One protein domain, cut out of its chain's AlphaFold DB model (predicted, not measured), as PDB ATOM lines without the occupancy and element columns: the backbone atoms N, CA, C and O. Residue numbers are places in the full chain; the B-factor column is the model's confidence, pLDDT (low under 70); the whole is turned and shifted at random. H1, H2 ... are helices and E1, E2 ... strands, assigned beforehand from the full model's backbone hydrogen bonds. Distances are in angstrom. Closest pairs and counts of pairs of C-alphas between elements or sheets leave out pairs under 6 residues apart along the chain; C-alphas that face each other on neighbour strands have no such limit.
ATOM      1  N   LYS A  32     -34.043  32.122 -18.211       57.38
ATOM      2  CA  LYS A  32     -33.177  33.203 -17.711       57.38
ATOM      3  C   LYS A  32     -33.916  34.513 -17.480       57.38
ATOM      4  O   LYS A  32     -33.578  35.264 -16.569       57.38
ATOM      5  N   LYS A  33     -34.966  34.800 -18.258       69.50
ATOM      6  CA  LYS A  33     -35.770  36.013 -18.042       69.50
ATOM      7  C   LYS A  33     -36.469  35.972 -16.690       69.50
ATOM      8  O   LYS A  33     -36.639  37.018 -16.078       69.50
ATOM      9  N   GLY A  34     -36.812  34.785 -16.185       85.75
ATOM     10  CA  GLY A  34     -37.498  34.647 -14.902       85.75
ATOM     11  C   GLY A  34     -36.696  35.205 -13.725       85.75
ATOM     12  O   GLY A  34     -37.247  35.954 -12.923       85.75
ATOM     13  N   ILE A  35     -35.394  34.899 -13.636       91.94
ATOM     14  CA  ILE A  35     -34.569  35.314 -12.490       91.94
ATOM     15  C   ILE A  35     -34.248  36.822 -12.515       91.94
ATOM     16  O   ILE A  35     -34.321  37.487 -11.482       91.94
ATOM     17  N   GLU A  36     -33.986  37.385 -13.699       92.62
ATOM     18  CA  GLU A  36     -33.772  38.829 -13.893       92.62
ATOM     19  C   GLU A  36     -35.046  39.641 -13.631       92.62
ATOM     20  O   GLU A  36     -35.009  40.681 -12.963       92.62
ATOM     21  N   VAL A  37     -36.197  39.150 -14.109       93.25
ATOM     22  CA  VAL A  37     -37.500  39.770 -13.842       93.25
ATOM     23  C   VAL A  37     -37.822  39.693 -12.351       93.25
ATOM     24  O   VAL A  37     -38.221  40.707 -11.785       93.25
ATOM     25  N   ALA A  38     -37.571  38.560 -11.685       94.50
ATOM     26  CA  ALA A  38     -37.762  38.420 -10.240       94.50
ATOM     27  C   ALA A  38     -36.923  39.426  -9.443       94.50
ATOM     28  O   ALA A  38     -37.453  40.115  -8.570       94.50
ATOM     29  N   LYS A  39     -35.624  39.546  -9.765       95.81
ATOM     30  CA  LYS A  39     -34.728  40.536  -9.151       95.81
ATOM     31  C   LYS A  39     -35.283  41.946  -9.345       95.81
ATOM     32  O   LYS A  39     -35.446  42.683  -8.377       95.81
ATOM     33  N   THR A  40     -35.599  42.307 -10.587       95.38
ATOM     34  CA  THR A  40     -36.073  43.652 -10.941       95.38
ATOM     35  C   THR A  40     -37.388  43.988 -10.236       95.38
ATOM     36  O   THR A  40     -37.526  45.073  -9.672       95.38
ATOM     37  N   GLN A  41     -38.336  43.048 -10.213       93.94
ATOM     38  CA  GLN A  41     -39.611  43.167  -9.504       93.94
ATOM     39  C   GLN A  41     -39.376  43.390  -8.005       93.94
ATOM     40  O   GLN A  41     -39.915  44.333  -7.426       93.94
ATOM     41  N   PHE A  42     -38.530  42.564  -7.384       95.56
ATOM     42  CA  PHE A  42     -38.251  42.655  -5.956       95.56
ATOM     43  C   PHE A  42     -37.557  43.977  -5.596       95.56
ATOM     44  O   PHE A  42     -37.998  44.667  -4.678       95.56
ATOM     45  N   MET A  43     -36.559  44.409  -6.375       96.56
ATOM     46  CA  MET A  43     -35.914  45.719  -6.211       96.56
ATOM     47  C   MET A  43     -36.907  46.879  -6.367       96.56
ATOM     48  O   MET A  43     -36.879  47.831  -5.583       96.56
ATOM     49  N   ARG A  44     -37.818  46.807  -7.348       95.38
ATOM     50  CA  ARG A  44     -38.874  47.815  -7.534       95.38
ATOM     51  C   ARG A  44     -39.782  47.891  -6.314       95.38
ATOM     52  O   ARG A  44     -40.106  48.986  -5.871       95.38
ATOM     53  N   HIS A  45     -40.161  46.751  -5.749       96.06
ATOM     54  CA  HIS A  45     -41.021  46.693  -4.572       96.06
ATOM     55  C   HIS A  45     -40.320  47.125  -3.279       96.06
ATOM     56  O   HIS A  45     -40.961  47.749  -2.434       96.06
ATOM     57  N   ILE A  46     -39.006  46.923  -3.151       96.12
ATOM     58  CA  ILE A  46     -38.217  47.537  -2.071       96.12
ATOM     59  C   ILE A  46     -38.293  49.069  -2.168       96.12
ATOM     60  O   ILE A  46     -38.634  49.727  -1.187       96.12
ATOM     61  N   ARG A  47     -38.060  49.643  -3.358       95.69
ATOM     62  CA  ARG A  47     -38.175  51.099  -3.581       95.69
ATOM     63  C   ARG A  47     -39.595  51.612  -3.373       95.69
ATOM     64  O   ARG A  47     -39.775  52.696  -2.834       95.69
ATOM     65  N   TYR A  48     -40.601  50.846  -3.786       95.50
ATOM     66  CA  TYR A  48     -41.999  51.194  -3.550       95.50
ATOM     67  C   TYR A  48     -42.323  51.226  -2.055       95.50
ATOM     68  O   TYR A  48     -42.927  52.180  -1.585       95.50
ATOM     69  N   THR A  49     -41.842  50.247  -1.289       95.00
ATOM     70  CA  THR A  49     -42.002  50.224   0.174       95.00
ATOM     71  C   THR A  49     -41.323  51.430   0.824       95.00
ATOM     72  O   THR A  49     -41.909  52.084   1.679       95.00
ATOM     73  N   GLN A  50     -40.110  51.768   0.377       94.94
ATOM     74  CA  GLN A  50     -39.403  52.969   0.819       94.94
ATOM     75  C   GLN A  50     -40.190  54.247   0.489       94.94
ATOM     76  O   GLN A  50     -40.281  55.148   1.315       94.94
ATOM     77  N   HIS A  51     -40.776  54.325  -0.708       94.31
ATOM     78  CA  HIS A  51     -41.614  55.449  -1.115       94.31
ATOM     79  C   HIS A  51     -42.872  55.573  -0.252       94.31
ATOM     80  O   HIS A  51     -43.170  56.673   0.207       94.31
ATOM     81  N   LEU A  52     -43.562  54.461   0.020       93.25
ATOM     82  CA  LEU A  52     -44.703  54.437   0.936       93.25
ATOM     83  C   LEU A  52     -44.313  54.975   2.313       93.25
ATOM     84  O   LEU A  52     -45.023  55.817   2.842       93.25
ATOM     85  N   ALA A  53     -43.153  54.582   2.843       91.00
ATOM     86  CA  ALA A  53     -42.662  55.083   4.126       91.00
ATOM     87  C   ALA A  53     -42.486  56.608   4.168       91.00
ATOM     88  O   ALA A  53     -42.764  57.218   5.193       91.00
ATOM     89  N   MET A  54     -42.064  57.220   3.060       90.88
ATOM     90  CA  MET A  54     -41.838  58.669   2.977       90.88
ATOM     91  C   MET A  54     -43.111  59.486   2.725       90.88
ATOM     92  O   MET A  54     -43.129  60.682   3.004       90.88
ATOM     93  N   VAL A  55     -44.142  58.879   2.131       90.81
ATOM     94  CA  VAL A  55     -45.367  59.584   1.718       90.81
ATOM     95  C   VAL A  55     -46.522  59.347   2.684       90.81
ATOM     96  O   VAL A  55     -47.329  60.244   2.908       90.81
ATOM     97  N   ASP A  56     -46.625  58.144   3.238       83.75
ATOM     98  CA  ASP A  56     -47.705  57.756   4.133       83.75
ATOM     99  C   ASP A  56     -47.307  58.022   5.586       83.75
ATOM    100  O   ASP A  56     -46.434  57.360   6.152       83.75
ATOM    101  N   GLU A  57     -47.968  59.000   6.201       71.62
ATOM    102  CA  GLU A  57     -47.709  59.429   7.572       71.62
ATOM    103  C   GLU A  57     -48.278  58.414   8.582       71.62
ATOM    104  O   GLU A  57     -49.280  58.637   9.260       71.62
ATOM    105  N   LYS A  58     -47.636  57.245   8.681       69.19
ATOM    106  CA  LYS A  58     -47.996  56.195   9.648       69.19
ATOM    107  C   LYS A  58     -47.460  56.466  11.054       69.19
ATOM    108  O   LYS A  58     -48.008  55.942  12.028       69.19
ATOM    109  N   VAL A  59     -46.408  57.271  11.190       59.91
ATOM    110  CA  VAL A  59     -45.820  57.649  12.484       59.91
ATOM    111  C   VAL A  59     -46.588  58.855  13.018       59.91
ATOM    112  O   VAL A  59     -46.223  59.999  12.788       59.91
ATOM    113  N   ALA A  60     -47.721  58.589  13.666       53.41
ATOM    114  CA  ALA A  60     -48.680  59.626  14.022       53.41
ATOM    115  C   ALA A  60     -48.090  60.750  14.895       53.41
ATOM    116  O   ALA A  60     -47.487  60.517  15.948       53.41
ATOM    117  N   LEU A  61     -48.401  61.975  14.474       48.59
ATOM    118  CA  LEU A  61     -48.444  63.189  15.276       48.59
ATOM    119  C   LEU A  61     -49.205  62.939  16.591       48.59
ATOM    120  O   LEU A  61     -50.322  62.429  16.572       48.59
ATOM    121  N   GLN A  62     -48.546  63.306  17.697       43.16
ATOM    122  CA  GLN A  62     -48.901  63.502  19.124       43.16
ATOM    123  C   GLN A  62     -50.241  63.007  19.730       43.16
ATOM    124  O   GLN A  62     -50.278  62.767  20.935       43.16
ATOM    125  N   THR A  63     -51.318  62.825  18.973       47.50
ATOM    126  CA  THR A  63     -52.664  62.464  19.450       47.50
ATOM    127  C   THR A  63     -52.971  60.961  19.471       47.50
ATOM    128  O   THR A  63     -53.912  60.557  20.152       47.50
ATOM    129  N   GLU A  64     -52.190  60.104  18.801       51.97
ATOM    130  CA  GLU A  64     -52.456  58.657  18.766       51.97
ATOM    131  C   GLU A  64     -51.456  57.822  19.587       51.97
ATOM    132  O   GLU A  64     -50.372  57.480  19.129       51.97
ATOM    133  N   SER A  65     -51.911  57.394  20.771       61.03
ATOM    134  CA  SER A  65     -51.461  56.219  21.538       61.03
ATOM    135  C   SER A  65     -50.009  56.211  22.049       61.03
ATOM    136  O   SER A  65     -49.048  56.095  21.292       61.03
ATOM    137  N   GLU A  66     -49.848  56.145  23.379       63.22
ATOM    138  CA  GLU A  66     -48.586  55.834  24.086       63.22
ATOM    139  C   GLU A  66     -47.811  54.651  23.464       63.22
ATOM    140  O   GLU A  66     -46.590  54.557  23.573       63.22
ATOM    141  N   LEU A  67     -48.509  53.732  22.784       63.22
ATOM    142  CA  LEU A  67     -47.918  52.572  22.122       63.22
ATOM    143  C   LEU A  67     -47.174  52.917  20.833       63.22
ATOM    144  O   LEU A  67     -46.165  52.271  20.566       63.22
ATOM    145  N   ARG A  68     -47.627  53.914  20.059       63.72
ATOM    146  CA  ARG A  68     -46.890  54.408  18.883       63.72
ATOM    147  C   ARG A  68     -45.595  55.080  19.323       63.72
ATOM    148  O   ARG A  68     -44.551  54.808  18.749       63.72
ATOM    149  N   GLN A  69     -45.638  55.866  20.399       65.25
ATOM    150  CA  GLN A  69     -44.439  56.489  20.976       65.25
ATOM    151  C   GLN A  69     -43.468  55.448  21.546       65.25
ATOM    152  O   GLN A  69     -42.255  55.567  21.389       65.25
ATOM    153  N   LYS A  70     -43.992  54.394  22.181       65.88
ATOM    154  CA  LYS A  70     -43.179  53.311  22.748       65.88
ATOM    155  C   LYS A  70     -42.630  52.352  21.689       65.88
ATOM    156  O   LYS A  70     -41.563  51.775  21.889       65.88
ATOM    157  N   PHE A  71     -43.354  52.149  20.589       68.00
ATOM    158  CA  PHE A  71     -43.012  51.185  19.544       68.00
ATOM    159  C   PHE A  71     -43.199  51.746  18.117       68.00
ATOM    160  O   PHE A  71     -43.934  51.149  17.325       68.00
ATOM    161  N   PRO A  72     -42.522  52.856  17.752       68.88
ATOM    162  CA  PRO A  72     -42.755  53.560  16.478       68.88
ATOM    163  C   PRO A  72     -42.421  52.703  15.254       68.88
ATOM    164  O   PRO A  72     -43.088  52.748  14.226       68.88
ATOM    165  N   PHE A  73     -41.440  51.823  15.406       70.69
ATOM    166  CA  PHE A  73     -41.012  50.865  14.397       70.69
ATOM    167  C   PHE A  73     -42.083  49.862  13.952       70.69
ATOM    168  O   PHE A  73     -41.935  49.252  12.899       70.69
ATOM    169  N   LYS A  74     -43.132  49.627  14.752       71.56
ATOM    170  CA  LYS A  74     -44.211  48.708  14.359       71.56
ATOM    171  C   LYS A  74     -45.071  49.300  13.249       71.56
ATOM    172  O   LYS A  74     -45.557  48.560  12.410       71.56
ATOM    173  N   SER A  75     -45.199  50.625  13.241       76.44
ATOM    174  CA  SER A  75     -45.909  51.368  12.201       76.44
ATOM    175  C   SER A  75     -45.084  51.627  10.942       76.44
ATOM    176  O   SER A  75     -45.611  52.203   9.997       76.44
ATOM    177  N   TYR A  76     -43.812  51.223  10.904       83.25
ATOM    178  CA  TYR A  76     -42.992  51.390   9.709       83.25
ATOM    179  C   TYR A  76     -43.497  50.500   8.580       83.25
ATOM    180  O   TYR A  76     -43.860  49.337   8.789       83.25
ATOM    181  N   TRP A  77     -43.469  51.046   7.369       89.56
ATOM    182  CA  TRP A  77     -43.675  50.257   6.167       89.56
ATOM    183  C   TRP A  77     -42.560  49.227   6.043       89.56
ATOM    184  O   TRP A  77     -41.375  49.537   6.208       89.56
ATOM    185  N   GLN A  78     -42.945  47.987   5.762       88.19
ATOM    186  CA  GLN A  78     -42.016  46.873   5.689       88.19
ATOM    187  C   GLN A  78     -42.270  46.001   4.469       88.19
ATOM    188  O   GLN A  78     -43.404  45.839   4.015       88.19
ATOM    189  N   ILE A  79     -41.186  45.411   3.976       91.81
ATOM    190  CA  ILE A  79     -41.206  44.341   2.992       91.81
ATOM    191  C   ILE A  79     -40.644  43.082   3.641       91.81
ATOM    192  O   ILE A  79     -39.473  43.008   4.031       91.81
ATOM    193  N   GLN A  80     -41.508  42.081   3.761       89.12
ATOM    194  CA  GLN A  80     -41.199  40.826   4.421       89.12
ATOM    195  C   GLN A  80     -41.130  39.709   3.394       89.12
ATOM    196  O   GLN A  80     -42.140  39.352   2.802       89.12
ATOM    197  N   LEU A  81     -39.952  39.119   3.237       90.19
ATOM    198  CA  LEU A  81     -39.742  37.862   2.535       90.19
ATOM    199  C   LEU A  81     -39.905  36.697   3.515       90.19
ATOM    200  O   LEU A  81     -39.304  36.691   4.595       90.19
ATOM    201  N   ALA A  82     -40.662  35.686   3.110       87.44
ATOM    202  CA  ALA A  82     -40.863  34.474   3.882       87.44
ATOM    203  C   ALA A  82     -40.981  33.240   2.979       87.44
ATOM    204  O   ALA A  82     -41.229  33.323   1.775       87.44
ATOM    205  N   SER A  83     -40.837  32.070   3.598       87.56
ATOM    206  CA  SER A  83     -41.213  30.788   3.007       87.56
ATOM    207  C   SER A  83     -42.404  30.192   3.744       87.56
ATOM    208  O   SER A  83     -42.538  30.384   4.956       87.56
ATOM    209  N   THR A  84     -43.216  29.385   3.063       84.00
ATOM    210  CA  THR A  84     -44.215  28.549   3.745       84.00
ATOM    211  C   THR A  84     -43.540  27.654   4.790       84.00
ATOM    212  O   THR A  84     -42.431  27.146   4.580       84.00
ATOM    213  N   SER A  85     -44.182  27.483   5.950       80.00
ATOM    214  CA  SER A  85     -43.687  26.596   7.014       80.00
ATOM    215  C   SER A  85     -43.601  25.153   6.515       80.00
ATOM    216  O   SER A  85     -42.594  24.471   6.727       80.00
ATOM    217  N   GLU A  86     -44.631  24.746   5.779       80.25
ATOM    218  CA  GLU A  86     -44.814  23.416   5.221       80.25
ATOM    219  C   GLU A  86     -44.649  23.412   3.699       80.25
ATOM    220  O   GLU A  86     -44.782  24.432   3.012       80.25
ATOM    221  N   THR A  87     -44.324  22.235   3.178       82.06
ATOM    222  CA  THR A  87     -44.313  21.961   1.743       82.06
ATOM    223  C   THR A  87     -45.745  22.028   1.227       82.06
ATOM    224  O   THR A  87     -46.634  21.383   1.776       82.06
ATOM    225  N   SER A  88     -45.982  22.793   0.161       77.12
ATOM    226  CA  SER A  88     -47.284  22.793  -0.500       77.12
ATOM    227  C   SER A  88     -47.586  21.396  -1.039       77.12
ATOM    228  O   SER A  88     -46.790  20.849  -1.795       77.12
ATOM    229  N   THR A  89     -48.748  20.840  -0.705       75.88
ATOM    230  CA  THR A  89     -49.212  19.553  -1.247       75.88
ATOM    231  C   THR A  89     -49.522  19.624  -2.743       75.88
ATOM    232  O   THR A  89     -49.374  18.631  -3.445       75.88
ATOM    233  N   ILE A  90     -49.903  20.805  -3.239       76.31
ATOM    234  CA  ILE A  90     -50.227  21.052  -4.650       76.31
ATOM    235  C   ILE A  90     -48.949  21.165  -5.484       76.31
ATOM    236  O   ILE A  90     -48.853  20.586  -6.561       76.31
ATOM    237  N   TYR A  91     -47.957  21.905  -4.983       77.00
ATOM    238  CA  TYR A  91     -46.735  22.214  -5.736       77.00
ATOM    239  C   TYR A  91     -45.523  21.361  -5.336       77.00
ATOM    240  O   TYR A  91     -44.451  21.523  -5.912       77.00
ATOM    241  N   ASN A  92     -45.674  20.491  -4.334       83.75
ATOM    242  CA  ASN A  92     -44.638  19.622  -3.767       83.75
ATOM    243  C   ASN A  92     -43.324  20.345  -3.395       83.75
ATOM    244  O   ASN A  92     -42.235  19.779  -3.461       83.75
ATOM    245  N   LYS A  93     -43.411  21.625  -3.013       83.19
ATOM    246  CA  LYS A  93     -42.270  22.438  -2.566       83.19
ATOM    247  C   LYS A  93     -42.701  23.502  -1.561       83.19
ATOM    248  O   LYS A  93     -43.877  23.867  -1.497       83.19
ATOM    249  N   LYS A  94     -41.750  24.016  -0.777       87.31
ATOM    250  CA  LYS A  94     -41.963  25.256  -0.015       87.31
ATOM    251  C   LYS A  94     -42.028  26.428  -0.985       87.31
ATOM    252  O   LYS A  94     -41.266  26.470  -1.948       87.31
ATOM    253  N   LEU A  95     -42.939  27.359  -0.734       87.50
ATOM    254  CA  LEU A  95     -43.107  28.537  -1.578       87.50
ATOM    255  C   LEU A  95     -42.424  29.734  -0.932       87.50
ATOM    256  O   LEU A  95     -42.650  29.994   0.248       87.50
ATOM    257  N   LEU A  96     -41.619  30.449  -1.714       91.44
ATOM    258  CA  LEU A  96     -41.034  31.737  -1.371       91.44
ATOM    259  C   LEU A  96     -41.910  32.856  -1.900       91.44
ATOM    260  O   LEU A  96     -42.303  32.866  -3.067       91.44
ATOM    261  N   TYR A  97     -42.180  33.810  -1.029       91.25
ATOM    262  CA  TYR A  97     -43.022  34.950  -1.322       91.25
ATOM    263  C   TYR A  97     -42.597  36.139  -0.474       91.25
ATOM    264  O   TYR A  97     -41.847  36.000   0.495       91.25
ATOM    265  N   TYR A  98     -43.092  37.315  -0.833       91.88
ATOM    266  CA  TYR A  98     -42.958  38.493   0.001       91.88
ATOM    267  C   TYR A  98     -44.263  39.278   0.074       91.88
ATOM    268  O   TYR A  98     -45.156  39.105  -0.756       91.88
ATOM    269  N   SER A  99     -44.368  40.128   1.088       90.44
ATOM    270  CA  SER A  99     -45.542  40.961   1.343       90.44
ATOM    271  C   SER A  99     -45.101  42.358   1.769       90.44
ATOM    272  O   SER A  99     -44.067  42.500   2.426       90.44
ATOM    273  N   ILE A 100     -45.877  43.376   1.393       92.00
ATOM    274  CA  ILE A 100     -45.631  44.784   1.735       92.00
ATOM    275  C   ILE A 100     -46.789  45.285   2.590       92.00
ATOM    276  O   ILE A 100     -47.940  45.227   2.161       92.00
ATOM    277  N   TYR A 101     -46.497  45.759   3.798       87.69
ATOM    278  CA  TYR A 101     -47.521  46.193   4.750       87.69
ATOM    279  C   TYR A 101     -46.957  47.155   5.803       87.69
ATOM    280  O   TYR A 101     -45.743  47.270   5.967       87.69
ATOM    281  N   SER A 102     -47.840  47.829   6.533       84.62
ATOM    282  CA  SER A 102     -47.525  48.580   7.756       84.62
ATOM    283  C   SER A 102     -48.465  48.114   8.862       84.62
ATOM    284  O   SER A 102     -49.670  48.083   8.638       84.62
ATOM    285  N   ASP A 103     -47.954  47.767  10.038       76.00
ATOM    286  CA  ASP A 103     -48.783  47.232  11.123       76.00
ATOM    287  C   ASP A 103     -49.276  48.348  12.058       76.00
ATOM    288  O   ASP A 103     -48.584  49.337  12.322       76.00
ATOM    289  N   THR A 104     -50.479  48.189  12.603       71.62
ATOM    290  CA  THR A 104     -50.977  49.066  13.660       71.62
ATOM    291  C   THR A 104     -50.361  48.643  14.998       71.62
ATOM    292  O   THR A 104     -50.606  47.529  15.464       71.62
ATOM    293  N   PRO A 105     -49.610  49.508  15.705       65.25
ATOM    294  CA  PRO A 105     -48.931  49.109  16.931       65.25
ATOM    295  C   PRO A 105     -49.912  48.648  18.011       65.25
ATOM    296  O   PRO A 105     -50.686  49.426  18.568       65.25
ATOM    297  N   THR A 106     -49.819  47.370  18.370       61.78
ATOM    298  CA  THR A 106     -50.582  46.775  19.473       61.78
ATOM    299  C   THR A 106     -49.732  46.627  20.743       61.78
ATOM    300  O   THR A 106     -48.493  46.674  20.715       61.78
ATOM    301  N   ARG A 107     -50.399  46.408  21.892       55.69
ATOM    302  CA  ARG A 107     -49.743  46.101  23.184       55.69
ATOM    303  C   ARG A 107     -49.011  44.756  23.182       55.69
ATOM    304  O   ARG A 107     -48.215  44.503  24.085       55.69
ATOM    305  N   THR A 108     -49.279  43.883  22.209       54.03
ATOM    306  CA  THR A 108     -48.663  42.557  22.156       54.03
ATOM    307  C   THR A 108     -47.277  42.641  21.521       54.03
ATOM    308  O   THR A 108     -46.980  43.491  20.684       54.03
ATOM    309  N   ARG A 109     -46.371  41.771  21.963       47.75
ATOM    310  CA  ARG A 109     -44.983  41.727  21.481       47.75
ATOM    311  C   ARG A 109     -44.830  40.936  20.172       47.75
ATOM    312  O   ARG A 109     -43.744  40.919  19.609       47.75
ATOM    313  N   PHE A 110     -45.875  40.259  19.699       44.81
ATOM    314  CA  PHE A 110     -45.719  39.180  18.717       44.81
ATOM    315  C   PHE A 110     -46.661  39.239  17.514       44.81
ATOM    316  O   PHE A 110     -46.439  38.477  16.577       44.81
ATOM    317  N   ASN A 111     -47.656  40.126  17.501       46.81
ATOM    318  CA  ASN A 111     -48.625  40.156  16.409       46.81
ATOM    319  C   ASN A 111     -48.194  41.180  15.375       46.81
ATOM    320  O   ASN A 111     -48.456  42.361  15.556       46.81
ATOM    321  N   PHE A 112     -47.530  40.687  14.335       53.69
ATOM    322  CA  PHE A 112     -47.497  41.327  13.024       53.69
ATOM    323  C   PHE A 112     -48.555  40.622  12.185       53.69
ATOM    324  O   PHE A 112     -48.249  39.787  11.332       53.69
ATOM    325  N   ASP A 113     -49.812  40.851  12.564       60.81
ATOM    326  CA  ASP A 113     -50.956  40.237  11.906       60.81
ATOM    327  C   ASP A 113     -51.234  41.044  10.646       60.81
ATOM    328  O   ASP A 113     -51.686  42.174  10.735       60.81
ATOM    329  N   ILE A 114     -50.960  40.476   9.473       68.62
ATOM    330  CA  ILE A 114     -51.249  41.147   8.205       68.62
ATOM    331  C   ILE A 114     -52.773  41.247   8.041       68.62
ATOM    332  O   ILE A 114     -53.440  40.257   7.713       68.62
ATOM    333  N   LYS A 115     -53.335  42.437   8.265       70.94
ATOM    334  CA  LYS A 115     -54.743  42.734   7.968       70.94
ATOM    335  C   LYS A 115     -54.890  43.317   6.573       70.94
ATOM    336  O   LYS A 115     -53.962  43.905   6.028       70.94
ATOM    337  N   ALA A 116     -56.074  43.161   5.985       67.75
ATOM    338  CA  ALA A 116     -56.319  43.658   4.632       67.75
ATOM    339  C   ALA A 116     -56.086  45.177   4.502       67.75
ATOM    340  O   ALA A 116     -55.539  45.621   3.503       67.75
ATOM    341  N   ASP A 117     -56.438  45.962   5.519       72.75
ATOM    342  CA  ASP A 117     -56.261  47.420   5.571       72.75
ATOM    343  C   ASP A 117     -54.818  47.880   5.846       72.75
ATOM    344  O   ASP A 117     -54.515  49.065   5.743       72.75
ATOM    345  N   GLU A 118     -53.922  46.946   6.162       79.69
ATOM    346  CA  GLU A 118     -52.513  47.198   6.477       79.69
ATOM    347  C   GLU A 118     -51.579  46.838   5.309       79.69
ATOM    348  O   GLU A 118     -50.419  47.249   5.291       79.69
ATOM    349  N   VAL A 119     -52.075  46.086   4.317       86.19
ATOM    350  CA  VAL A 119     -51.315  45.648   3.137       86.19
ATOM    351  C   VAL A 119     -51.307  46.732   2.067       86.19
ATOM    352  O   VAL A 119     -52.340  47.311   1.737       86.19
ATOM    353  N   ALA A 120     -50.143  46.963   1.462       89.75
ATOM    354  CA  ALA A 120     -50.033  47.865   0.327       89.75
ATOM    355  C   ALA A 120     -50.845  47.354  -0.869       89.75
ATOM    356  O   ALA A 120     -50.870  46.160  -1.170       89.75
ATOM    357  N   ILE A 121     -51.447  48.284  -1.598       88.31
ATOM    358  CA  ILE A 121     -52.144  48.003  -2.850       88.31
ATOM    359  C   ILE A 121     -51.211  48.372  -4.005       88.31
ATOM    360  O   ILE A 121     -50.525  49.398  -3.957       88.31
ATOM    361  N   ASP A 122     -51.162  47.527  -5.031       88.94
ATOM    362  CA  ASP A 122     -50.501  47.844  -6.292       88.94
ATOM    363  C   ASP A 122     -51.301  48.950  -7.006       88.94
ATOM    364  O   ASP A 122     -52.478  48.745  -7.323       88.94
ATOM    365  N   PRO A 123     -50.704  50.122  -7.289       87.12
ATOM    366  CA  PRO A 123     -51.417  51.220  -7.934       87.12
ATOM    367  C   PRO A 123     -51.899  50.876  -9.352       87.12
ATOM    368  O   PRO A 123     -52.852  51.487  -9.834       87.12
ATOM    369  N   HIS A 124     -51.272  49.910 -10.030       86.06
ATOM    370  CA  HIS A 124     -51.643  49.503 -11.379       86.06
ATOM    371  C   HIS A 124     -52.761  48.461 -11.384       86.06
ATOM    372  O   HIS A 124     -53.778  48.652 -12.050       86.06
ATOM    373  N   SER A 125     -52.584  47.360 -10.654       85.94
ATOM    374  CA  SER A 125     -53.532  46.243 -10.690       85.94
ATOM    375  C   SER A 125     -54.653  46.344  -9.658       85.94
ATOM    376  O   SER A 125     -55.625  45.593  -9.751       85.94
ATOM    377  N   GLN A 126     -54.527  47.253  -8.683       86.56
ATOM    378  CA  GLN A 126     -55.450  47.421  -7.555       86.56
ATOM    379  C   GLN A 126     -55.580  46.164  -6.679       86.56
ATOM    380  O   GLN A 126     -56.582  45.965  -5.990       86.56
ATOM    381  N   LYS A 127     -54.555  45.305  -6.692       85.56
ATOM    382  CA  LYS A 127     -54.470  44.105  -5.857       85.56
ATOM    383  C   LYS A 127     -53.540  44.320  -4.672       85.56
ATOM    384  O   LYS A 127     -52.615  45.125  -4.716       85.56
ATOM    385  N   TYR A 128     -53.767  43.561  -3.611       86.69
ATOM    386  CA  TYR A 128     -52.912  43.526  -2.436       86.69
ATOM    387  C   TYR A 128     -51.539  42.932  -2.773       86.69
ATOM    388  O   TYR A 128     -51.426  41.841  -3.345       86.69
ATOM    389  N   LEU A 129     -50.486  43.621  -2.344       90.50
ATOM    390  CA  LEU A 129     -49.094  43.204  -2.468       90.50
ATOM    391  C   LEU A 129     -48.742  42.204  -1.358       90.50
ATOM    392  O   LEU A 129     -47.963  42.481  -0.445       90.50
ATOM    393  N   ASN A 130     -49.330  41.012  -1.458       86.56
ATOM    394  CA  ASN A 130     -49.111  39.875  -0.570       86.56
ATOM    395  C   ASN A 130     -48.919  38.592  -1.396       86.56
ATOM    396  O   ASN A 130     -49.808  38.208  -2.147       86.56
ATOM    397  N   GLY A 131     -47.769  37.924  -1.267       81.94
ATOM    398  CA  GLY A 131     -47.400  36.804  -2.142       81.94
ATOM    399  C   GLY A 131     -47.818  35.411  -1.701       81.94
ATOM    400  O   GLY A 131     -47.569  34.447  -2.430       81.94
ATOM    401  N   LEU A 132     -48.466  35.277  -0.549       74.94
ATOM    402  CA  LEU A 132     -49.126  34.031  -0.186       74.94
ATOM    403  C   LEU A 132     -50.636  34.205  -0.308       74.94
ATOM    404  O   LEU A 132     -51.189  35.229   0.092       74.94
ATOM    405  N   TRP A 133     -51.307  33.178  -0.832       61.59
ATOM    406  CA  TRP A 133     -52.753  33.041  -0.695       61.59
ATOM    407  C   TRP A 133     -53.084  32.765   0.765       61.59
ATOM    408  O   TRP A 133     -53.263  31.625   1.187       61.59
ATOM    409  N   THR A 134     -53.085  33.824   1.562       54.53
ATOM    410  CA  THR A 134     -53.513  33.769   2.946       54.53
ATOM    411  C   THR A 134     -54.890  34.364   3.081       54.53
ATOM    412  O   THR A 134     -55.292  35.295   2.383       54.53
ATOM    413  N   GLU A 135     -55.614  33.789   4.026       52.66
ATOM    414  CA  GLU A 135     -56.771  34.426   4.599       52.66
ATOM    415  C   GLU A 135     -56.342  35.777   5.194       52.66
ATOM    416  O   GLU A 135     -55.604  35.803   6.180       52.66
ATOM    417  N   LEU A 136     -56.758  36.892   4.589       60.56
ATOM    418  CA  LEU A 136     -56.553  38.214   5.181       60.56
ATOM    419  C   LEU A 136     -57.654  38.457   6.210       60.56
ATOM    420  O   LEU A 136     -58.836  38.213   5.950       60.56
ATOM    421  N   PHE A 137     -57.279  38.946   7.388       55.31
ATOM    422  CA  PHE A 137     -58.251  39.332   8.402       55.31
ATOM    423  C   PHE A 137     -58.868  40.681   8.028       55.31
ATOM    424  O   PHE A 137     -58.151  41.643   7.744       55.31
ATOM    425  N   LYS A 138     -60.196  40.779   8.073       54.84
ATOM    426  CA  LYS A 138     -60.888  42.066   8.141       54.84
ATOM    427  C   LYS A 138     -61.122  42.380   9.603       54.84
ATOM    428  O   LYS A 138     -61.921  41.692  10.227       54.84
ATOM    429  N   ASN A 139     -60.489  43.445  10.086       50.53
ATOM    430  CA  ASN A 139     -60.685  44.015  11.416       50.53
ATOM    431  C   ASN A 139     -60.456  43.011  12.577       50.53
ATOM    432  O   ASN A 139     -61.178  42.032  12.770       50.53
ATOM    433  N   SER A 140     -59.460  43.281  13.426       53.97
ATOM    434  CA  SER A 140     -59.115  42.424  14.575       53.97
ATOM    435  C   SER A 140     -60.268  42.181  15.556       53.97
ATOM    436  O   SER A 140     -60.211  41.227  16.326       53.97
ATOM    437  N   SER A 141     -61.309  43.018  15.546       51.75
ATOM    438  CA  SER A 141     -62.459  42.895  16.450       51.75
ATOM    439  C   SER A 141     -63.436  41.777  16.077       51.75
ATOM    440  O   SER A 141     -64.113  41.261  16.960       51.75
ATOM    441  N   THR A 142     -63.534  41.396  14.797       54.62
ATOM    442  CA  THR A 142     -64.430  40.312  14.346       54.62
ATOM    443  C   THR A 142     -63.675  39.033  14.001       54.62
ATOM    444  O   THR A 142     -64.296  37.978  13.896       54.62
ATOM    445  N   GLY A 143     -62.350  39.113  13.801       55.09
ATOM    446  CA  GLY A 143     -61.516  37.970  13.420       55.09
ATOM    447  C   GLY A 143     -61.920  37.342  12.080       55.09
ATOM    448  O   GLY A 143     -61.509  36.221  11.780       55.09
ATOM    449  N   ALA A 144     -62.743  38.036  11.287       52.28
ATOM    450  CA  ALA A 144     -63.308  37.504  10.061       52.28
ATOM    451  C   ALA A 144     -62.211  37.385   9.003       52.28
ATOM    452  O   ALA A 144     -61.623  38.373   8.562       52.28
ATOM    453  N   LYS A 145     -61.937  36.148   8.610       57.78
ATOM    454  CA  LYS A 145     -60.949  35.792   7.604       57.78
ATOM    455  C   LYS A 145     -61.588  35.769   6.224       57.78
ATOM    456  O   LYS A 145     -62.577  35.072   6.014       57.78
ATOM    457  N   TYR A 146     -61.017  36.500   5.277       54.62
ATOM    458  CA  TYR A 146     -61.397  36.403   3.875       54.62
ATOM    459  C   TYR A 146     -60.380  35.532   3.161       54.62
ATOM    460  O   TYR A 146     -59.202  35.872   3.110       54.62
ATOM    461  N   LYS A 147     -60.835  34.418   2.583       52.62
ATOM    462  CA  LYS A 147     -60.055  33.692   1.585       52.62
ATOM    463  C   LYS A 147     -60.121  34.497   0.294       52.62
ATOM    464  O   LYS A 147     -61.178  34.582  -0.327       52.62
ATOM    465  N   ILE A 148     -59.016  35.135  -0.066       54.50
ATOM    466  CA  ILE A 148     -58.992  36.057  -1.194       54.50
ATOM    467  C   ILE A 148     -58.222  35.433  -2.354       54.50
ATOM    468  O   ILE A 148     -57.085  35.790  -2.657       54.50
ATOM    469  N   GLU A 149     -58.869  34.481  -3.019       51.34
ATOM    470  CA  GLU A 149     -58.449  34.089  -4.358       51.34
ATOM    471  C   GLU A 149     -58.794  35.252  -5.314       51.34
ATOM    472  O   GLU A 149     -59.928  35.721  -5.313       51.34
ATOM    473  N   ASN A 150     -57.814  35.759  -6.078       57.31
ATOM    474  CA  ASN A 150     -57.900  36.866  -7.062       57.31
ATOM    475  C   ASN A 150     -57.678  38.334  -6.629       57.31
ATOM    476  O   ASN A 150     -57.618  39.174  -7.528       57.31
ATOM    477  N   LEU A 151     -57.479  38.682  -5.348       63.53
ATOM    478  CA  LEU A 151     -57.074  40.066  -4.981       63.53
ATOM    479  C   LEU A 151     -55.616  40.198  -4.542       63.53
ATOM    480  O   LEU A 151     -55.227  41.284  -4.134       63.53
ATOM    481  N   THR A 152     -54.813  39.139  -4.601       68.00
ATOM    482  CA  THR A 152     -53.370  39.220  -4.353       68.00
ATOM    483  C   THR A 152     -52.587  39.162  -5.658       68.00
ATOM    484  O   THR A 152     -52.982  38.486  -6.612       68.00
ATOM    485  N   GLU A 153     -51.475  39.886  -5.710       76.00
ATOM    486  CA  GLU A 153     -50.554  39.844  -6.843       76.00
ATOM    487  C   GLU A 153     -49.763  38.530  -6.872       76.00
ATOM    488  O   GLU A 153     -48.955  38.263  -5.982       76.00
ATOM    489  N   THR A 154     -49.941  37.710  -7.916       78.19
ATOM    490  CA  THR A 154     -49.174  36.455  -8.077       78.19
ATOM    491  C   THR A 154     -47.682  36.723  -8.224       78.19
ATOM    492  O   THR A 154     -46.865  35.932  -7.757       78.19
ATOM    493  N   SER A 155     -47.331  37.897  -8.756       85.25
ATOM    494  CA  SER A 155     -45.960  38.392  -8.900       85.25
ATOM    495  C   SER A 155     -45.200  38.571  -7.576       85.25
ATOM    496  O   SER A 155     -43.977  38.731  -7.554       85.25
ATOM    497  N   MET A 156     -45.907  38.504  -6.449       89.38
ATOM    498  CA  MET A 156     -45.325  38.513  -5.110       89.38
ATOM    499  C   MET A 156     -44.872  37.107  -4.663       89.38
ATOM    500  O   MET A 156     -44.117  36.974  -3.696       89.38
ATOM    501  N   ASN A 157     -45.295  36.047  -5.363       90.06
ATOM    502  CA  ASN A 157     -44.872  34.669  -5.127       90.06
ATOM    503  C   ASN A 157     -43.684  34.301  -6.023       90.06
ATOM    504  O   ASN A 157     -43.838  33.841  -7.156       90.06
ATOM    505  N   LEU A 158     -42.475  34.471  -5.492       92.31
ATOM    506  CA  LEU A 158     -41.236  34.252  -6.233       92.31
ATOM    507  C   LEU A 158     -41.090  32.810  -6.743       92.31
ATOM    508  O   LEU A 158     -40.543  32.588  -7.825       92.31
ATOM    509  N   SER A 159     -41.584  31.827  -5.986       90.94
ATOM    510  CA  SER A 159     -41.473  30.413  -6.358       90.94
ATOM    511  C   SER A 159     -42.450  29.963  -7.436       90.94
ATOM    512  O   SER A 159     -42.118  29.028  -8.171       90.94
ATOM    513  N   LEU A 160     -43.647  30.549  -7.494       86.50
ATOM    514  CA  LEU A 160     -44.665  30.201  -8.487       86.50
ATOM    515  C   LEU A 160     -44.521  31.027  -9.764       86.50
ATOM    516  O   LEU A 160     -44.538  30.447 -10.842       86.50
ATOM    517  N   GLU A 161     -44.333  32.343  -9.648       87.88
ATOM    518  CA  GLU A 161     -44.276  33.240 -10.810       87.88
ATOM    519  C   GLU A 161     -42.947  33.113 -11.565       87.88
ATOM    520  O   GLU A 161     -42.912  33.021 -12.789       87.88
ATOM    521  N   TYR A 162     -41.833  33.088 -10.829       91.38
ATOM    522  CA  TYR A 162     -40.498  33.185 -11.429       91.38
ATOM    523  C   TYR A 162     -39.673  31.902 -11.304       91.38
ATOM    524  O   TYR A 162     -38.623  31.775 -11.939       91.38
ATOM    525  N   GLY A 163     -40.138  30.945 -10.498       90.81
ATOM    526  CA  GLY A 163     -39.423  29.702 -10.226       90.81
ATOM    527  C   GLY A 163     -38.241  29.858  -9.266       90.81
ATOM    528  O   GLY A 163     -37.366  29.003  -9.268       90.81
ATOM    529  N   GLU A 179     -31.159  32.493   5.006       88.62
ATOM    530  CA  GLU A 179     -31.938  31.997   3.874       88.62
ATOM    531  C   GLU A 179     -33.429  32.289   4.072       88.62
ATOM    532  O   GLU A 179     -33.957  32.167   5.177       88.62
ATOM    533  N   ASN A 180     -34.108  32.650   2.980       87.12
ATOM    534  CA  ASN A 180     -35.561  32.625   2.784       87.12
ATOM    535  C   ASN A 180     -36.426  33.474   3.736       87.12
ATOM    536  O   ASN A 180     -37.651  33.457   3.626       87.12
ATOM    537  N   LYS A 181     -35.817  34.219   4.664       85.81
ATOM    538  CA  LYS A 181     -36.530  35.042   5.642       85.81
ATOM    539  C   LYS A 181     -35.829  36.369   5.892       85.81
ATOM    540  O   LYS A 181     -34.915  36.439   6.711       85.81
ATOM    541  N   LEU A 182     -36.302  37.412   5.224       86.31
ATOM    542  CA  LEU A 182     -35.798  38.780   5.322       86.31
ATOM    543  C   LEU A 182     -36.949  39.695   5.729       86.31
ATOM    544  O   LEU A 182     -38.053  39.552   5.218       86.31
ATOM    545  N   ASN A 183     -36.696  40.645   6.622       84.44
ATOM    546  CA  ASN A 183     -37.642  41.721   6.869       84.44
ATOM    547  C   ASN A 183     -36.911  43.058   6.908       84.44
ATOM    548  O   ASN A 183     -35.996  43.234   7.718       84.44
ATOM    549  N   LEU A 184     -37.302  43.948   6.006       88.50
ATOM    550  CA  LEU A 184     -36.708  45.261   5.820       88.50
ATOM    551  C   LEU A 184     -37.780  46.310   6.096       88.50
ATOM    552  O   LEU A 184     -38.856  46.255   5.506       88.50
ATOM    553  N   PHE A 185     -37.469  47.254   6.977       87.44
ATOM    554  CA  PHE A 185     -38.386  48.321   7.372       87.44
ATOM    555  C   PHE A 185     -37.832  49.655   6.924       87.44
ATOM    556  O   PHE A 185     -36.615  49.820   6.837       87.44
ATOM    557  N   PHE A 186     -38.724  50.608   6.718       89.12
ATOM    558  CA  PHE A 186     -38.375  51.967   6.358       89.12
ATOM    559  C   PHE A 186     -39.080  52.935   7.294       89.12
ATOM    560  O   PHE A 186     -40.286  52.826   7.510       89.12
ATOM    561  N   ASP A 187     -38.311  53.857   7.864       86.12
ATOM    562  CA  ASP A 187     -38.891  54.977   8.604       86.12
ATOM    563  C   ASP A 187     -39.414  56.067   7.659       86.12
ATOM    564  O   ASP A 187     -39.287  55.966   6.437       86.12
ATOM    565  N   GLU A 188     -39.971  57.130   8.232       86.56
ATOM    566  CA  GLU A 188     -40.539  58.277   7.518       86.56
ATOM    567  C   GLU A 188     -39.545  59.018   6.602       86.56
ATOM    568  O   GLU A 188     -39.944  59.770   5.716       86.56
ATOM    569  N   PHE A 189     -38.240  58.784   6.765       88.62
ATOM    570  CA  PHE A 189     -37.192  59.336   5.903       88.62
ATOM    571  C   PHE A 189     -36.709  58.333   4.847       88.62
ATOM    572  O   PHE A 189     -35.736  58.595   4.138       88.62
ATOM    573  N   GLY A 190     -37.342  57.162   4.761       89.44
ATOM    574  CA  GLY A 190     -36.957  56.089   3.856       89.44
ATOM    575  C   GLY A 190     -35.650  55.399   4.250       89.44
ATOM    576  O   GLY A 190     -35.031  54.757   3.400       89.44
ATOM    577  N   ARG A 191     -35.192  55.515   5.502       89.62
ATOM    578  CA  ARG A 191     -33.954  54.857   5.944       89.62
ATOM    579  C   ARG A 191     -34.238  53.379   6.226       89.62
ATOM    580  O   ARG A 191     -35.193  53.083   6.944       89.62
ATOM    581  N   PRO A 192     -33.434  52.441   5.697       90.88
ATOM    582  CA  PRO A 192     -33.660  51.014   5.892       90.88
ATOM    583  C   PRO A 192     -33.246  50.540   7.292       90.88
ATOM    584  O   PRO A 192     -32.190  50.914   7.807       90.88
ATOM    585  N   TYR A 193     -34.033  49.628   7.857       86.81
ATOM    586  CA  TYR A 193     -33.770  48.934   9.118       86.81
ATOM    587  C   TYR A 193     -33.758  47.428   8.925       86.81
ATOM    588  O   TYR A 193     -34.592  46.873   8.208       86.81
ATOM    589  N   LEU A 194     -32.845  46.760   9.630       81.75
ATOM    590  CA  LEU A 194     -32.620  45.328   9.497       81.75
ATOM    591  C   LEU A 194     -32.421  44.657  10.867       81.75
ATOM    592  O   LEU A 194     -31.675  45.149  11.713       81.75
ATOM    593  N   PHE A 195     -33.050  43.493  11.073       69.50
ATOM    594  CA  PHE A 195     -33.070  42.780  12.364       69.50
ATOM    595  C   PHE A 195     -32.482  41.366  12.288       69.50
ATOM    596  O   PHE A 195     -33.229  40.385  12.342       69.50
ATOM    597  N   PRO A 196     -31.155  41.214  12.183       59.72
ATOM    598  CA  PRO A 196     -30.529  39.898  12.215       59.72
ATOM    599  C   PRO A 196     -30.831  39.164  13.530       59.72
ATOM    600  O   PRO A 196     -30.583  39.679  14.618       59.72
ATOM    601  N   THR A 197     -31.349  37.939  13.437       55.03
ATOM    602  CA  THR A 197     -31.468  36.983  14.553       55.03
ATOM    603  C   THR A 197     -30.654  35.730  14.243       55.03
ATOM    604  O   THR A 197     -30.184  35.558  13.124       55.03
ATOM    605  N   SER A 198     -30.472  34.828  15.210       49.41
ATOM    606  CA  SER A 198     -29.683  33.602  15.013       49.41
ATOM    607  C   SER A 198     -30.234  32.658  13.932       49.41
ATOM    608  O   SER A 198     -29.453  31.898  13.372       49.41
ATOM    609  N   ASN A 199     -31.535  32.730  13.615       51.25
ATOM    610  CA  ASN A 199     -32.234  31.807  12.706       51.25
ATOM    611  C   ASN A 199     -32.872  32.529  11.491       51.25
ATOM    612  O   ASN A 199     -33.836  32.028  10.914       51.25
ATOM    613  N   GLY A 200     -32.398  33.732  11.138       53.56
ATOM    614  CA  GLY A 200     -32.980  34.598  10.094       53.56
ATOM    615  C   GLY A 200     -33.277  36.007  10.605       53.56
ATOM    616  O   GLY A 200     -32.866  36.361  11.704       53.56
ATOM    617  N   ILE A 201     -34.013  36.827   9.855       54.91
ATOM    618  CA  ILE A 201     -34.423  38.170  10.304       54.91
ATOM    619  C   ILE A 201     -35.865  38.109  10.778       54.91
ATOM    620  O   ILE A 201     -36.780  37.904   9.982       54.91
ATOM    621  N   THR A 202     -36.083  38.186  12.095       50.22
ATOM    622  CA  THR A 202     -37.413  37.979  12.684       50.22
ATOM    623  C   THR A 202     -37.827  39.117  13.599       50.22
ATOM    624  O   THR A 202     -37.118  39.485  14.533       50.22
ATOM    625  N   LEU A 203     -39.050  39.575  13.374       49.12
ATOM    626  CA  LEU A 203     -39.782  40.595  14.117       49.12
ATOM    627  C   LEU A 203     -39.843  40.381  15.642       49.12
ATOM    628  O   LEU A 203     -39.825  41.339  16.412       49.12
ATOM    629  N   SER A 204     -39.854  39.127  16.106       46.16
ATOM    630  CA  SER A 204     -39.906  38.788  17.536       46.16
ATOM    631  C   SER A 204     -38.653  39.211  18.313       46.16
ATOM    632  O   SER A 204     -38.718  39.366  19.533       46.16
ATOM    633  N   ALA A 205     -37.524  39.430  17.632       48.84
ATOM    634  CA  ALA A 205     -36.322  39.983  18.252       48.84
ATOM    635  C   ALA A 205     -36.453  41.485  18.534       48.84
ATOM    636  O   ALA A 205     -35.922  41.941  19.544       48.84
ATOM    637  N   PHE A 206     -37.217  42.228  17.718       50.91
ATOM    638  CA  PHE A 206     -37.520  43.632  17.995       50.91
ATOM    639  C   PHE A 206     -38.243  43.740  19.342       50.91
ATOM    640  O   PHE A 206     -37.804  44.443  20.245       50.91
ATOM    641  N   ALA A 207     -39.306  42.961  19.536       47.81
ATOM    642  CA  ALA A 207     -40.138  43.060  20.731       47.81
ATOM    643  C   ALA A 207     -39.495  42.534  22.034       47.81
ATOM    644  O   ALA A 207     -40.060  42.702  23.122       47.81
ATOM    645  N   LYS A 208     -38.325  41.887  21.932       49.38
ATOM    646  CA  LYS A 208     -37.479  41.515  23.077       49.38
ATOM    647  C   LYS A 208     -36.448  42.591  23.436       49.38
ATOM    648  O   LYS A 208     -35.918  42.531  24.538       49.38
ATOM    649  N   SER A 209     -36.164  43.551  22.551       50.00
ATOM    650  CA  SER A 209     -35.283  44.681  22.859       50.00
ATOM    651  C   SER A 209     -35.988  45.609  23.847       50.00
ATOM    652  O   SER A 209     -36.957  46.275  23.492       50.00
ATOM    653  N   GLU A 210     -35.517  45.638  25.094       45.53
ATOM    654  CA  GLU A 210     -36.029  46.533  26.145       45.53
ATOM    655  C   GLU A 210     -35.761  48.015  25.849       45.53
ATOM    656  O   GLU A 210     -36.419  48.882  26.416       45.53
ATOM    657  N   GLU A 211     -34.867  48.306  24.901       47.53
ATOM    658  CA  GLU A 211     -34.648  49.651  24.382       47.53
ATOM    659  C   GLU A 211     -35.280  49.804  22.990       47.53
ATOM    660  O   GLU A 211     -34.760  49.251  22.008       47.53
ATOM    661  N   PRO A 212     -36.385  50.561  22.874       47.53
ATOM    662  CA  PRO A 212     -37.008  50.924  21.611       47.53
ATOM    663  C   PRO A 212     -36.234  52.095  20.999       47.53
ATOM    664  O   PRO A 212     -36.773  53.180  20.821       47.53
ATOM    665  N   HIS A 213     -34.937  51.925  20.742       52.25
ATOM    666  CA  HIS A 213     -34.162  53.019  20.175       52.25
ATOM    667  C   HIS A 213     -34.314  53.002  18.649       52.25
ATOM    668  O   HIS A 213     -33.819  52.062  18.011       52.25
ATOM    669  N   PRO A 214     -34.947  54.027  18.045       55.31
ATOM    670  CA  PRO A 214     -35.259  54.043  16.619       55.31
ATOM    671  C   PRO A 214     -34.009  53.955  15.750       55.31
ATOM    672  O   PRO A 214     -34.126  53.571  14.611       55.31
ATOM    673  N   TYR A 215     -32.812  54.208  16.286       62.88
ATOM    674  CA  TYR A 215     -31.549  54.184  15.538       62.88
ATOM    675  C   TYR A 215     -30.699  52.920  15.738       62.88
ATOM    676  O   TYR A 215     -29.680  52.748  15.071       62.88
ATOM    677  N   LYS A 216     -31.054  52.025  16.670       69.81
ATOM    678  CA  LYS A 216     -30.195  50.871  17.008       69.81
ATOM    679  C   LYS A 216     -30.039  49.900  15.838       69.81
ATOM    680  O   LYS A 216     -28.968  49.322  15.652       69.81
ATOM    681  N   HIS A 217     -31.105  49.769  15.058       75.81
ATOM    682  CA  HIS A 217     -31.255  48.771  14.005       75.81
ATOM    683  C   HIS A 217     -31.276  49.369  12.604       75.81
ATOM    684  O   HIS A 217     -31.627  48.673  11.650       75.81
ATOM    685  N   ILE A 218     -30.922  50.654  12.480       84.06
ATOM    686  CA  ILE A 218     -30.687  51.248  11.169       84.06
ATOM    687  C   ILE A 218     -29.627  50.412  10.460       84.06
ATOM    688  O   ILE A 218     -28.709  49.886  11.099       84.06
ATOM    689  N   LEU A 219     -29.774  50.245   9.154       87.12
ATOM    690  CA  LEU A 219     -28.823  49.497   8.359       87.12
ATOM    691  C   LEU A 219     -27.460  50.208   8.390       87.12
ATOM    692  O   LEU A 219     -27.350  51.348   7.937       87.12
TER     693      LEU A 219
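What this domain is: This is residues 32 to 163 and 179 to 219 of the 252 residues of an uncharacterized protein of Thiovulum sp. ES (UniProt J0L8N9). The domain is a small antiparallel sheet of four strands with one long helix, H1, lying along one face and running on past the end of the sheet with its first residues. Around this pair the chain is mostly loops and short turns: the unnamed residues 103 to 134 wind on the E2 side of the sheet and lead out to a small separate hairpin, E3 and E4, while the short helix H5 lies on the side of the sheet away from H1. The printed part has 173 residues with five named helices and six named strands, in the order H1 H2 H3 E1 E2 E3 E4 H4 E5 E6 H5, and the sheet's order is E2, E1, E5, E6. The class is mixed, helices and strands, with under half of the residues, 73, in named elements. The whole is compact, with a radius of gyration of the C-alphas of 16.1 A and spans of 47 by 37 by 33 A.

How they stand to each other: H1, residues 32 to 55, is on one face of the sheet of E2, residues 96 to 102, E1, residues 77 to 83, E5, residues 182 to 186, and E6, residues 192 to 194; this makes two layers, a helix on one face of a sheet. Its height over the sheet is 10.3 A, and it runs along the strands, at 8 degrees to E1 on the local plane. It lies over E1 and only just over E5, on which 3 of its C-alphas fall. The closest C-alphas of H1 and E1 are those of Ala 53 and Trp 77, 5.3 A apart. H2, residues 66 to 70, is not on the sheet; H3, residues 72 to 75, only grazes it with residues 73 to 75. The hairpin E1 and E2 is antiparallel, with N 80 and O 99 at 2.9 A. E3, residues 135 to 138, and E4, residues 144 to 147, form an antiparallel hairpin, with N 138 and O 144 at 2.8 A; E2 and E3 are apart. H4, residues 158 to 161, only grazes the sheet; its closest C-alpha pair with E2 is Ser 159 and Leu 96, 5.2 A. H4 and H1 are close but not clearly touching, with the C-alphas of Leu 158 and Ala 38 at 6.7 A. E5 is the antiparallel neighbour of E1, with N 81 and O 182 at 2.8 A. The hairpin E5 and E6 is antiparallel, with N 193 and O 185 at 2.8 A. H5, residues 203 to 208, only grazes the sheet. H2 has its O i to N i+4 pair within hydrogen-bond range, H1 has 19 of 20 and H5 0 of 2, with 2 of 3 O i to N i+3 pairs within range; H3 and H4 are too short for an O i to N i+4 pair.

Where its parts are: H1 begins at C-alpha 32, (-33.177, 33.203, -17.711), and measures 35.0 A. H2 and H3 follow before E1, 19.9 A long, which begins at C-alpha 77, (-43.675, 50.257, 6.167). E2 measures 20.2 A, E3 9.4 A, E4 9.8 A and E5 13.5 A; H4 lies between E4 and E5. E6 is three residues long, and H5 ends at C-alpha 208, (-37.479, 41.515, 23.077).

The domain as a whole: The two C-alphas farthest apart are those of Lys 32 and Thr 63, at 51.2 A. Residues 164 to 178 are not printed, and C-alphas 163 and 179 stand 16.1 A apart across the cut. The links E1 to E2 and E2 to E3 are long. The mean pLDDT of the printed part is 74.3; 70 residues are under 70, among them 58 to 72, 133 to 152 and 195 to 216.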